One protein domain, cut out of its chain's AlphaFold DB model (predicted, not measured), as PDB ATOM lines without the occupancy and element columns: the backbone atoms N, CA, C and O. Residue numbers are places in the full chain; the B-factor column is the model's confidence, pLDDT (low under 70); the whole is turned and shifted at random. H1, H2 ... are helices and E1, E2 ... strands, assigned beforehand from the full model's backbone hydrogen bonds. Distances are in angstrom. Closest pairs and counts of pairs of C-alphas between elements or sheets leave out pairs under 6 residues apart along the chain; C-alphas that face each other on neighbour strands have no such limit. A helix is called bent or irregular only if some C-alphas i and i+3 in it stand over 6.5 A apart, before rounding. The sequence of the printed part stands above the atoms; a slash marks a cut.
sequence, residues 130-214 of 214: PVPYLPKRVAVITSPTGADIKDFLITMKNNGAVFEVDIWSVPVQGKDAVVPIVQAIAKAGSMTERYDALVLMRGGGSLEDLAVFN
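What this domain is: This is residues 130 to 214 of the 214 residues of the protein "Exodeoxyribonuclease VII large subunit" of Denitrovibrio sp (UniProt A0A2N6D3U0). A small sheet of three parallel strands has the long helix H2 over one face; H1 lies across the sheet from H2 and only grazes it. The short last helix, H3, sits off the sheet near the start of H2. The 85 printed residues hold three named helices and three named strands, E1 H1 E2 H2 E3 H3 along the chain, with sheet order E2, E1, E3 and mixed class. The whole is compact, with radius of gyration of the C-alphas 13.2 A and spans of 34 by 29 by 23 A.

How they stand to each other: Inner strand E1, residues 137 to 142, is parallel to E2, residues 164 to 169, at 25 degrees, with N 140 and O 166 2.8 A apart. E1 is parallel to E3, residues 197 to 200, at 14 degrees, with N 141 and O 199 2.8 A apart. H2, residues 175 to 190, is on the sheet at a height of 8.6 A, over E1 and E3 in two layers, helix and sheet; it runs along the strands, at 3 degrees to E1 on the local plane. The closest C-alphas of H2 and E1, Ala 188 and Ala 139, are 6.8 A apart. H1, residues 147 to 158, only grazes the sheet with residues 148 to 156, and is apart from H2. E1, H1, E2 form a strand-helix-strand unit, two parallel neighbours joined through a helix; E2, H2, E3 form a split one, with E1 between its strands. Both crossovers are right-handed. H3, residues 207 to 213, is not on the sheet; it touches residues 175 to 178 of H2 alone, the closest C-alphas being Val 212 and Lys 175, 6.1 A. Their shallow tilt of 34.6 degrees, the same way, is only just short of steep. Every O i to N i+4 pair is within hydrogen-bond range in H1, 10 of 12 in H2, and 1 of 3 in H3, where 3 of 4 O i to N i+3 pairs are.

Where its parts are: E1 begins at C-alpha 137 (182.587, 190.477, 197.178) and is 15.8 A long; E2 is 16.0 A and E3 9.9 A. H2 is 24.5 A long and only just irregular, C-alphas 176 and 179 being 6.6 A apart. H1 is 16.4 A and H3 10.6 A, ending at C-alpha 213 (198.024, 172.894, 201.845).

The domain as a whole: The two C-alphas farthest apart, of Glu 193 and Ser 206, are 36.4 A apart. The printed part has no cut and no long link. Mean pLDDT of the printed part is 86.4; residues 146, 204 to 211 and 214 are under 70.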
ATOM      1  N   PRO A 130     177.463 175.077 198.067       87.38
ATOM      2  CA  PRO A 130     177.477 175.530 196.685       87.38
ATOM      3  C   PRO A 130     178.265 176.836 196.571       87.38
ATOM      4  O   PRO A 130     178.135 177.732 197.407       87.38
ATOM      5  N   VAL A 131     179.070 176.949 195.516       85.50
ATOM      6  CA  VAL A 131     179.767 178.198 195.201       85.50
ATOM      7  C   VAL A 131     178.742 179.201 194.657       85.50
ATOM      8  O   VAL A 131     177.974 178.842 193.757       85.50
ATOM      9  N   PRO A 132     178.697 180.446 195.166       87.31
ATOM     10  CA  PRO A 132     177.804 181.469 194.636       87.31
ATOM     11  C   PRO A 132     178.048 181.706 193.141       87.31
ATOM     12  O   PRO A 132     179.181 181.919 192.722       87.31
ATOM     13  N   TYR A 133     176.978 181.711 192.341       84.12
ATOM     14  CA  TYR A 133     177.069 181.933 190.891       84.12
ATOM     15  C   TYR A 133     177.561 183.348 190.539       84.12
ATOM     16  O   TYR A 133     178.328 183.532 189.599       84.12
ATOM     17  N   LEU A 134     177.132 184.347 191.315       85.75
ATOM     18  CA  LEU A 134     177.512 185.752 191.167       85.75
ATOM     19  C   LEU A 134     177.831 186.327 192.553       85.75
ATOM     20  O   LEU A 134     176.950 186.933 193.171       85.75
ATOM     21  N   PRO A 135     179.050 186.109 193.080       91.00
ATOM     22  CA  PRO A 135     179.469 186.795 194.292       91.00
ATOM     23  C   PRO A 135     179.477 188.308 194.035       91.00
ATOM     24  O   PRO A 135     179.689 188.755 192.910       91.00
ATOM     25  N   LYS A 136     179.233 189.107 195.068       92.44
ATOM     26  CA  LYS A 136     179.404 190.564 195.049       92.44
ATOM     27  C   LYS A 136     180.773 190.948 195.579       92.44
ATOM     28  O   LYS A 136     181.379 191.874 195.047       92.44
ATOM     29  N   ARG A 137     181.264 190.242 196.600       95.06
ATOM     30  CA  ARG A 137     182.587 190.477 197.178       95.06
ATOM     31  C   ARG A 137     183.235 189.176 197.642       95.06
ATOM     32  O   ARG A 137     182.611 188.361 198.321       95.06
ATOM     33  N   VAL A 138     184.513 189.010 197.315       94.62
ATOM     34  CA  VAL A 138     185.317 187.845 197.701       94.62
ATOM     35  C   VAL A 138     186.549 188.272 198.492       94.62
ATOM     36  O   VAL A 138     187.178 189.287 198.186       94.62
ATOM     37  N   ALA A 139     186.906 187.488 199.507       95.62
ATOM     38  CA  ALA A 139     188.179 187.648 200.200       95.62
ATOM     39  C   ALA A 139     189.215 186.720 199.565       95.62
ATOM     40  O   ALA A 139     189.046 185.501 199.577       95.62
ATOM     41  N   VAL A 140     190.287 187.294 199.030       94.50
ATOM     42  CA  VAL A 140     191.394 186.546 198.432       94.50
ATOM     43  C   VAL A 140     192.539 186.463 199.433       94.50
ATOM     44  O   VAL A 140     193.201 187.459 199.708       94.50
ATOM     45  N   ILE A 141     192.772 185.275 199.980       94.38
ATOM     46  CA  ILE A 141     193.847 184.975 200.924       94.38
ATOM     47  C   ILE A 141     195.062 184.512 200.111       94.38
ATOM     48  O   ILE A 141     195.032 183.433 199.519       94.38
ATOM     49  N   THR A 142     196.100 185.350 200.036       92.00
ATOM     50  CA  THR A 142     197.311 185.092 199.235       92.00
ATOM     51  C   THR A 142     198.502 185.947 199.674       92.00
ATOM     52  O   THR A 142     198.357 186.858 200.488       92.00
ATOM     53  N   SER A 143     199.678 185.700 199.095       87.00
ATOM     54  CA  SER A 143     200.822 186.607 199.187       87.00
ATOM     55  C   SER A 143     200.630 187.828 198.271       87.00
ATOM     56  O   SER A 143     200.325 187.674 197.086       87.00
ATOM     57  N   PRO A 144     200.867 189.059 198.757       72.94
ATOM     58  CA  PRO A 144     200.647 190.283 197.985       72.94
ATOM     59  C   PRO A 144     201.666 190.488 196.851       72.94
ATOM     60  O   PRO A 144     201.460 191.340 195.989       72.94
ATOM     61  N   THR A 145     202.780 189.747 196.851       70.31
ATOM     62  CA  THR A 145     203.883 189.907 195.885       70.31
ATOM     63  C   THR A 145     203.849 188.907 194.729       70.31
ATOM     64  O   THR A 145     204.678 189.001 193.824       70.31
ATOM     65  N   GLY A 146     202.912 187.959 194.742       69.44
ATOM     66  CA  GLY A 146     202.847 186.876 193.769       69.44
ATOM     67  C   GLY A 146     202.396 187.306 192.365       69.44
ATOM     68  O   GLY A 146     201.660 188.279 192.188       69.44
ATOM     69  N   ALA A 147     202.849 186.592 191.330       75.69
ATOM     70  CA  ALA A 147     202.339 186.770 189.963       75.69
ATOM     71  C   ALA A 147     200.892 186.256 189.824       75.69
ATOM     72  O   ALA A 147     200.100 186.805 189.065       75.69
ATOM     73  N   ASP A 148     200.525 185.276 190.645       81.69
ATOM     74  CA  ASP A 148     199.218 184.631 190.728       81.69
ATOM     75  C   ASP A 148     198.073 185.596 191.037       81.69
ATOM     76  O   ASP A 148     197.030 185.520 190.391       81.69
ATOM     77  N   ILE A 149     198.258 186.559 191.948       86.50
ATOM     78  CA  ILE A 149     197.209 187.555 192.214       86.50
ATOM     79  C   ILE A 149     197.004 188.490 191.015       86.50
ATOM     80  O   ILE A 149     195.877 188.895 190.728       86.50
ATOM     81  N   LYS A 150     198.066 188.812 190.266       86.50
ATOM     82  CA  LYS A 150     197.944 189.621 189.044       86.50
ATOM     83  C   LYS A 150     197.200 188.846 187.966       86.50
ATOM     84  O   LYS A 150     196.274 189.395 187.374       86.50
ATOM     85  N   ASP A 151     197.551 187.579 187.770       87.31
ATOM     86  CA  ASP A 151     196.888 186.702 186.805       87.31
ATOM     87  C   ASP A 151     195.413 186.490 187.161       87.31
ATOM     88  O   ASP A 151     194.552 186.554 186.280       87.31
ATOM     89  N   PHE A 152     195.095 186.336 188.450       89.06
ATOM     90  CA  PHE A 152     193.721 186.270 188.941       89.06
ATOM     91  C   PHE A 152     192.934 187.539 188.593       89.06
ATOM     92  O   PHE A 152     191.866 187.453 187.989       89.06
ATOM     93  N   LEU A 153     193.472 188.722 188.909       88.38
ATOM     94  CA  LEU A 153     192.807 190.000 188.636       88.38
ATOM     95  C   LEU A 153     192.658 190.277 187.130       88.38
ATOM     96  O   LEU A 153     191.627 190.798 186.698       88.38
ATOM     97  N   ILE A 154     193.655 189.912 186.317       89.56
ATOM     98  CA  ILE A 154     193.599 190.030 184.851       89.56
ATOM     99  C   ILE A 154     192.539 189.086 184.281       89.56
ATOM    100  O   ILE A 154     191.706 189.513 183.484       89.56
ATOM    101  N   THR A 155     192.534 187.824 184.710       90.12
ATOM    102  CA  THR A 155     191.566 186.814 184.258       90.12
ATOM    103  C   THR A 155     190.145 187.205 184.654       90.12
ATOM    104  O   THR A 155     189.237 187.150 183.828       90.12
ATOM    105  N   MET A 156     189.961 187.688 185.885       88.69
ATOM    106  CA  MET A 156     188.697 188.235 186.377       88.69
ATOM    107  C   MET A 156     188.196 189.369 185.472       88.69
ATOM    108  O   MET A 156     187.054 189.337 185.012       88.69
ATOM    109  N   LYS A 157     189.065 190.338 185.157       88.06
ATOM    110  CA  LYS A 157     188.727 191.470 184.286       88.06
ATOM    111  C   LYS A 157     188.394 191.027 182.857       88.06
ATOM    112  O   LYS A 157     187.417 191.508 182.291       88.06
ATOM    113  N   ASN A 158     189.178 190.113 182.284       90.44
ATOM    114  CA  ASN A 158     188.986 189.617 180.918       90.44
ATOM    115  C   ASN A 158     187.695 188.803 180.766       90.44
ATOM    116  O   ASN A 158     187.043 188.884 179.729       90.44
ATOM    117  N   ASN A 159     187.300 188.072 181.811       87.38
ATOM    118  CA  ASN A 159     186.056 187.304 181.839       87.38
ATOM    119  C   ASN A 159     184.823 188.161 182.182       87.38
ATOM    120  O   ASN A 159     183.722 187.625 182.283       87.38
ATOM    121  N   GLY A 160     184.987 189.476 182.375       83.19
ATOM    122  CA  GLY A 160     183.887 190.389 182.687       83.19
ATOM    123  C   GLY A 160     183.275 190.171 184.073       83.19
ATOM    124  O   GLY A 160     182.107 190.493 184.279       83.19
ATOM    125  N   ALA A 161     184.031 189.612 185.021       84.81
ATOM    126  CA  ALA A 161     183.550 189.434 186.384       84.81
ATOM    127  C   ALA A 161     183.385 190.790 187.094       84.81
ATOM    128  O   ALA A 161     184.227 191.680 186.979       84.81
ATOM    129  N   VAL A 162     182.282 190.933 187.832       86.44
ATOM    130  CA  VAL A 162     181.818 192.208 188.417       86.44
ATOM    131  C   VAL A 162     181.901 192.254 189.947       86.44
ATOM    132  O   VAL A 162     181.325 193.144 190.566       86.44
ATOM    133  N   PHE A 163     182.590 191.297 190.567       89.44
ATOM    134  CA  PHE A 163     182.714 191.224 192.021       89.44
ATOM    135  C   PHE A 163     183.927 191.991 192.545       89.44
ATOM    136  O   PHE A 163     184.964 192.094 191.889       89.44
ATOM    137  N   GLU A 164     183.798 192.517 193.756       92.75
ATOM    138  CA  GLU A 164     184.874 193.191 194.472       92.75
ATOM    139  C   GLU A 164     185.823 192.179 195.128       92.75
ATOM    140  O   GLU A 164     185.407 191.113 195.585       92.75
ATOM    141  N   VAL A 165     187.107 192.528 195.201       92.81
ATOM    142  CA  VAL A 165     188.161 191.663 195.742       92.81
ATOM    143  C   VAL A 165     188.868 192.374 196.889       92.81
ATOM    144  O   VAL A 165     189.519 193.394 196.673       92.81
ATOM    145  N   ASP A 166     188.796 191.794 198.087       94.50
ATOM    146  CA  ASP A 166     189.595 192.218 199.240       94.50
ATOM    147  C   ASP A 166     190.774 191.248 199.420       94.50
ATOM    148  O   ASP A 166     190.575 190.048 199.620       94.50
ATOM    149  N   ILE A 167     192.010 191.753 199.369       92.69
ATOM    150  CA  ILE A 167     193.220 190.927 199.502       92.69
ATOM    151  C   ILE A 167     193.616 190.799 200.975       92.69
ATOM    152  O   ILE A 167     193.899 191.784 201.659       92.69
ATOM    153  N   TRP A 168     193.701 189.558 201.441       94.19
ATOM    154  CA  TRP A 168     194.208 189.161 202.747       94.19
ATOM    155  C   TRP A 168     195.634 188.636 202.592       94.19
ATOM    156  O   TRP A 168     195.855 187.481 202.237       94.19
ATOM    157  N   SER A 169     196.595 189.521 202.853       92.31
ATOM    158  CA  SER A 169     198.024 189.232 202.735       92.31
ATOM    159  C   SER A 169     198.483 188.232 203.797       92.31
ATOM    160  O   SER A 169     198.601 188.593 204.970       92.31
ATOM    161  N   VAL A 170     198.821 187.014 203.381       91.56
ATOM    162  CA  VAL A 170     199.437 185.983 204.229       91.56
ATOM    163  C   VAL A 170     200.607 185.311 203.504       91.56
ATOM    164  O   VAL A 170     200.612 185.249 202.273       91.56
ATOM    165  N   PRO A 171     201.609 184.784 204.230       88.75
ATOM    166  CA  PRO A 171     202.549 183.842 203.635       88.75
ATOM    167  C   PRO A 171     201.793 182.598 203.146       88.75
ATOM    168  O   PRO A 171     200.916 182.089 203.838       88.75
ATOM    169  N   VAL A 172     202.142 182.119 201.950       85.69
ATOM    170  CA  VAL A 172     201.527 180.940 201.297       85.69
ATOM    171  C   VAL A 172     202.550 179.844 200.979       85.69
ATOM    172  O   VAL A 172     202.289 178.947 200.181       85.69
ATOM    173  N   GLN A 173     203.739 179.937 201.572       81.56
ATOM    174  CA  GLN A 173     204.858 179.013 201.391       81.56
ATOM    175  C   GLN A 173     205.567 178.796 202.730       81.56
ATOM    176  O   GLN A 173     205.617 179.702 203.565       81.56
ATOM    177  N   GLY A 174     206.140 177.605 202.906       79.31
ATOM    178  CA  GLY A 174     206.839 177.212 204.129       79.31
ATOM    179  C   GLY A 174     205.911 176.858 205.298       79.31
ATOM    180  O   GLY A 174     204.749 177.245 205.353       79.31
ATOM    181  N   LYS A 175     206.438 176.106 206.271       78.88
ATOM    182  CA  LYS A 175     205.659 175.586 207.415       78.88
ATOM    183  C   LYS A 175     205.008 176.687 208.257       78.88
ATOM    184  O   LYS A 175     203.919 176.494 208.789       78.88
ATOM    185  N   ASP A 176     205.642 177.853 208.318       85.06
ATOM    186  CA  ASP A 176     205.154 179.002 209.082       85.06
ATOM    187  C   ASP A 176     203.913 179.664 208.455       85.06
ATOM    188  O   ASP A 176     203.288 180.513 209.087       85.06
ATOM    189  N   ALA A 177     203.515 179.267 207.239       87.81
ATOM    190  CA  ALA A 177     202.318 179.773 206.572       87.81
ATOM    191  C   ALA A 177     201.002 179.170 207.094       87.81
ATOM    192  O   ALA A 177     199.959 179.814 206.980       87.81
ATOM    193  N   VAL A 178     201.031 177.987 207.722       90.50
ATOM    194  CA  VAL A 178     199.811 177.287 208.175       90.50
ATOM    195  C   VAL A 178     198.998 178.148 209.146       90.50
ATOM    196  O   VAL A 178     197.803 178.363 208.947       90.50
ATOM    197  N   VAL A 179     199.641 178.681 210.190       93.75
ATOM    198  CA  VAL A 179     198.953 179.455 211.235       93.75
ATOM    199  C   VAL A 179     198.331 180.748 210.676       93.75
ATOM    200  O   VAL A 179     197.136 180.959 210.901       93.75
ATOM    201  N   PRO A 180     199.058 181.589 209.912       93.75
ATOM    202  CA  PRO A 180     198.479 182.754 209.244       93.75
ATOM    203  C   PRO A 180     197.305 182.427 208.314       93.75
ATOM    204  O   PRO A 180     196.302 183.141 208.342       93.75
ATOM    205  N   ILE A 181     197.396 181.350 207.523       93.44
ATOM    206  CA  ILE A 181     196.321 180.931 206.610       93.44
ATOM    207  C   ILE A 181     195.058 180.578 207.401       93.44
ATOM    208  O   ILE A 181     193.988 181.119 207.124       93.44
ATOM    209  N   VAL A 182     195.176 179.726 208.425       94.81
ATOM    210  CA  VAL A 182     194.035 179.308 209.256       94.81
ATOM    211  C   VAL A 182     193.385 180.511 209.944       94.81
ATOM    212  O   VAL A 182     192.160 180.635 209.951       94.81
ATOM    213  N   GLN A 183     194.187 181.437 210.475       96.00
ATOM    214  CA  GLN A 183     193.682 182.660 211.101       96.00
ATOM    215  C   GLN A 183     192.951 183.570 210.106       96.00
ATOM    216  O   GLN A 183     191.899 184.120 210.441       96.00
ATOM    217  N   ALA A 184     193.474 183.718 208.886       95.69
ATOM    218  CA  ALA A 184     192.830 184.503 207.838       95.69
ATOM    219  C   ALA A 184     191.504 183.875 207.389       95.69
ATOM    220  O   ALA A 184     190.509 184.591 207.291       95.69
ATOM    221  N   ILE A 185     191.461 182.551 207.198       95.44
ATOM    222  CA  ILE A 185     190.234 181.817 206.847       95.44
ATOM    223  C   ILE A 185     189.187 181.979 207.947       95.44
ATOM    224  O   ILE A 185     188.047 182.329 207.652       95.44
ATOM    225  N   ALA A 186     189.564 181.775 209.212       96.38
ATOM    226  CA  ALA A 186     188.640 181.905 210.333       96.38
ATOM    227  C   ALA A 186     188.083 183.333 210.443       96.38
ATOM    228  O   ALA A 186     186.873 183.530 210.576       96.38
ATOM    229  N   LYS A 187     188.955 184.344 210.340       96.75
ATOM    230  CA  LYS A 187     188.550 185.748 210.448       96.75
ATOM    231  C   LYS A 187     187.682 186.180 209.268       96.75
ATOM    232  O   LYS A 187     186.581 186.673 209.495       96.75
ATOM    233  N   ALA A 188     188.122 185.965 208.030       95.50
ATOM    234  CA  ALA A 188     187.333 186.316 206.850       95.50
ATOM    235  C   ALA A 188     186.020 185.513 206.780       95.50
ATOM    236  O   ALA A 188     184.970 186.081 206.493       95.50
ATOM    237  N   GLY A 189     186.049 184.226 207.137       93.62
ATOM    238  CA  GLY A 189     184.873 183.351 207.155       93.62
ATOM    239  C   GLY A 189     183.820 183.731 208.196       93.62
ATOM    240  O   GLY A 189     182.645 183.436 207.998       93.62
ATOM    241  N   SER A 190     184.204 184.433 209.270       95.56
ATOM    242  CA  SER A 190     183.250 185.013 210.229       95.56
ATOM    243  C   SER A 190     182.550 186.280 209.722       95.56
ATOM    244  O   SER A 190     181.534 186.682 210.280       95.56
ATOM    245  N   MET A 191     183.061 186.913 208.660       95.69
ATOM    246  CA  MET A 191     182.504 188.138 208.080       95.69
ATOM    247  C   MET A 191     181.501 187.806 206.963       95.69
ATOM    248  O   MET A 191     181.618 188.311 205.846       95.69
ATOM    249  N   THR A 192     180.517 186.951 207.255       89.94
ATOM    250  CA  THR A 192     179.545 186.430 206.270       89.94
ATOM    251  C   THR A 192     178.650 187.504 205.651       89.94
ATOM    252  O   THR A 192     178.153 187.319 204.549       89.94
ATOM    253  N   GLU A 193     178.466 188.644 206.318       92.75
ATOM    254  CA  GLU A 193     177.747 189.798 205.756       92.75
ATOM    255  C   GLU A 193     178.575 190.579 204.722       92.75
ATOM    256  O   GLU A 193     178.031 191.374 203.957       92.75
ATOM    257  N   ARG A 194     179.902 190.382 204.709       94.62
ATOM    258  CA  ARG A 194     180.836 191.098 203.830       94.62
ATOM    259  C   ARG A 194     181.304 190.256 202.648       94.62
ATOM    260  O   ARG A 194     181.524 190.829 201.587       94.62
ATOM    261  N   TYR A 195     181.528 188.958 202.846       95.56
ATOM    262  CA  TYR A 195     182.116 188.084 201.831       95.56
ATOM    263  C   TYR A 195     181.171 186.954 201.451       95.56
ATOM    264  O   TYR A 195     180.747 186.179 202.306       95.56
ATOM    265  N   ASP A 196     180.924 186.818 200.150       93.12
ATOM    266  CA  ASP A 196     180.124 185.723 199.596       93.12
ATOM    267  C   ASP A 196     180.959 184.446 199.430       93.12
ATOM    268  O   ASP A 196     180.442 183.333 199.508       93.12
ATOM    269  N   ALA A 197     182.264 184.606 199.195       93.31
ATOM    270  CA  ALA A 197     183.205 183.506 199.053       93.31
ATOM    271  C   ALA A 197     184.604 183.889 199.552       93.31
ATOM    272  O   ALA A 197     185.015 185.053 199.515       93.31
ATOM    273  N   LEU A 198     185.346 182.870 199.982       94.62
ATOM    274  CA  LEU A 198     186.773 182.960 200.269       94.62
ATOM    275  C   LEU A 198     187.536 182.250 199.152       94.62
ATOM    276  O   LEU A 198     187.182 181.136 198.770       94.62
ATOM    277  N   VAL A 199     188.596 182.877 198.659       93.06
ATOM    278  CA  VAL A 199     189.518 182.291 197.690       93.06
ATOM    279  C   VAL A 199     190.875 182.188 198.361       93.06
ATOM    280  O   VAL A 199     191.531 183.197 198.602       93.06
ATOM    281  N   LEU A 200     191.297 180.969 198.672       92.56
ATOM    282  CA  LEU A 200     192.669 180.696 199.073       92.56
ATOM    283  C   LEU A 200     193.469 180.385 197.809       92.56
ATOM    284  O   LEU A 200     193.125 179.456 197.080       92.56
ATOM    285  N   MET A 201     194.511 181.165 197.535       88.38
ATOM    286  CA  MET A 201     195.356 180.963 196.359       88.38
ATOM    287  C   MET A 201     196.836 181.029 196.717       88.38
ATOM    288  O   MET A 201     197.232 181.564 197.751       88.38
ATOM    289  N   ARG A 202     197.647 180.474 195.823       83.12
ATOM    290  CA  ARG A 202     199.104 180.531 195.852       83.12
ATOM    291  C   ARG A 202     199.627 180.621 194.424       83.12
ATOM    292  O   ARG A 202     198.956 180.184 193.488       83.12
ATOM    293  N   GLY A 203     200.872 181.056 194.287       74.06
ATOM    294  CA  GLY A 203     201.628 180.920 193.048       74.06
ATOM    295  C   GLY A 203     202.171 179.509 192.806       74.06
ATOM    296  O   GLY A 203     201.990 178.581 193.604       74.06
ATOM    297  N   GLY A 204     202.890 179.374 191.689       63.44
ATOM    298  CA  GLY A 204     203.721 178.203 191.410       63.44
ATOM    299  C   GLY A 204     204.822 178.013 192.464       63.44
ATOM    300  O   GLY A 204     205.162 178.934 193.204       63.44
ATOM    301  N   GLY A 205     205.366 176.803 192.556       63.22
ATOM    302  CA  GLY A 205     206.400 176.441 193.527       63.22
ATOM    303  C   GLY A 205     206.733 174.955 193.450       63.22
ATOM    304  O   GLY A 205     206.151 174.242 192.627       63.22
ATOM    305  N   SER A 206     207.663 174.495 194.284       62.75
ATOM    306  CA  SER A 206     207.996 173.069 194.343       62.75
ATOM    307  C   SER A 206     206.860 172.256 194.976       62.75
ATOM    308  O   SER A 206     205.915 172.797 195.561       62.75
ATOM    309  N   LEU A 207     206.951 170.929 194.871       64.25
ATOM    310  CA  LEU A 207     206.021 170.022 195.544       64.25
ATOM    311  C   LEU A 207     206.105 170.177 197.076       64.25
ATOM    312  O   LEU A 207     205.088 170.087 197.760       64.25
ATOM    313  N   GLU A 208     207.293 170.482 197.613       63.03
ATOM    314  CA  GLU A 208     207.471 170.746 199.045       63.03
ATOM    315  C   GLU A 208     206.742 172.016 199.484       63.03
ATOM    316  O   GLU A 208     206.154 172.043 200.564       63.03
ATOM    317  N   ASP A 209     206.710 173.047 198.637       65.12
ATOM    318  CA  ASP A 209     205.933 174.243 198.940       65.12
ATOM    319  C   ASP A 209     204.434 173.912 199.024       65.12
ATOM    320  O   ASP A 209     203.713 174.564 199.779       65.12
ATOM    321  N   LEU A 210     203.936 172.931 198.249       69.69
ATOM    322  CA  LEU A 210     202.532 172.477 198.266       69.69
ATOM    323  C   LEU A 210     202.142 171.791 199.577       69.69
ATOM    324  O   LEU A 210     200.973 171.838 199.949       69.69
ATOM    325  N   ALA A 211     203.110 171.237 200.309       69.88
ATOM    326  CA  ALA A 211     202.877 170.508 201.553       69.88
ATOM    327  C   ALA A 211     202.098 171.309 202.608       69.88
ATOM    328  O   ALA A 211     201.412 170.723 203.423       69.88
ATOM    329  N   VAL A 212     202.175 172.641 202.590       74.94
ATOM    330  CA  VAL A 212     201.449 173.524 203.524       74.94
ATOM    331  C   VAL A 212     199.921 173.424 203.367       74.94
ATOM    332  O   VAL A 212     199.186 173.759 204.293       74.94
ATOM    333  N   PHE A 213     199.446 172.993 202.195       75.00
ATOM    334  CA  PHE A 213     198.024 172.894 201.845       75.00
ATOM    335  C   PHE A 213     197.461 171.473 201.970       75.00
ATOM    336  O   PHE A 213     196.267 171.289 201.736       75.00
ATOM    337  N   ASN A 214     198.306 170.496 202.305       68.50
ATOM    338  CA  ASN A 214     197.943 169.088 202.460       68.50
ATOM    339  C   ASN A 214     198.017 168.690 203.932       68.50
ATOM    340  O   ASN A 214     197.114 167.950 204.370       68.50
TER     341      ASN A 214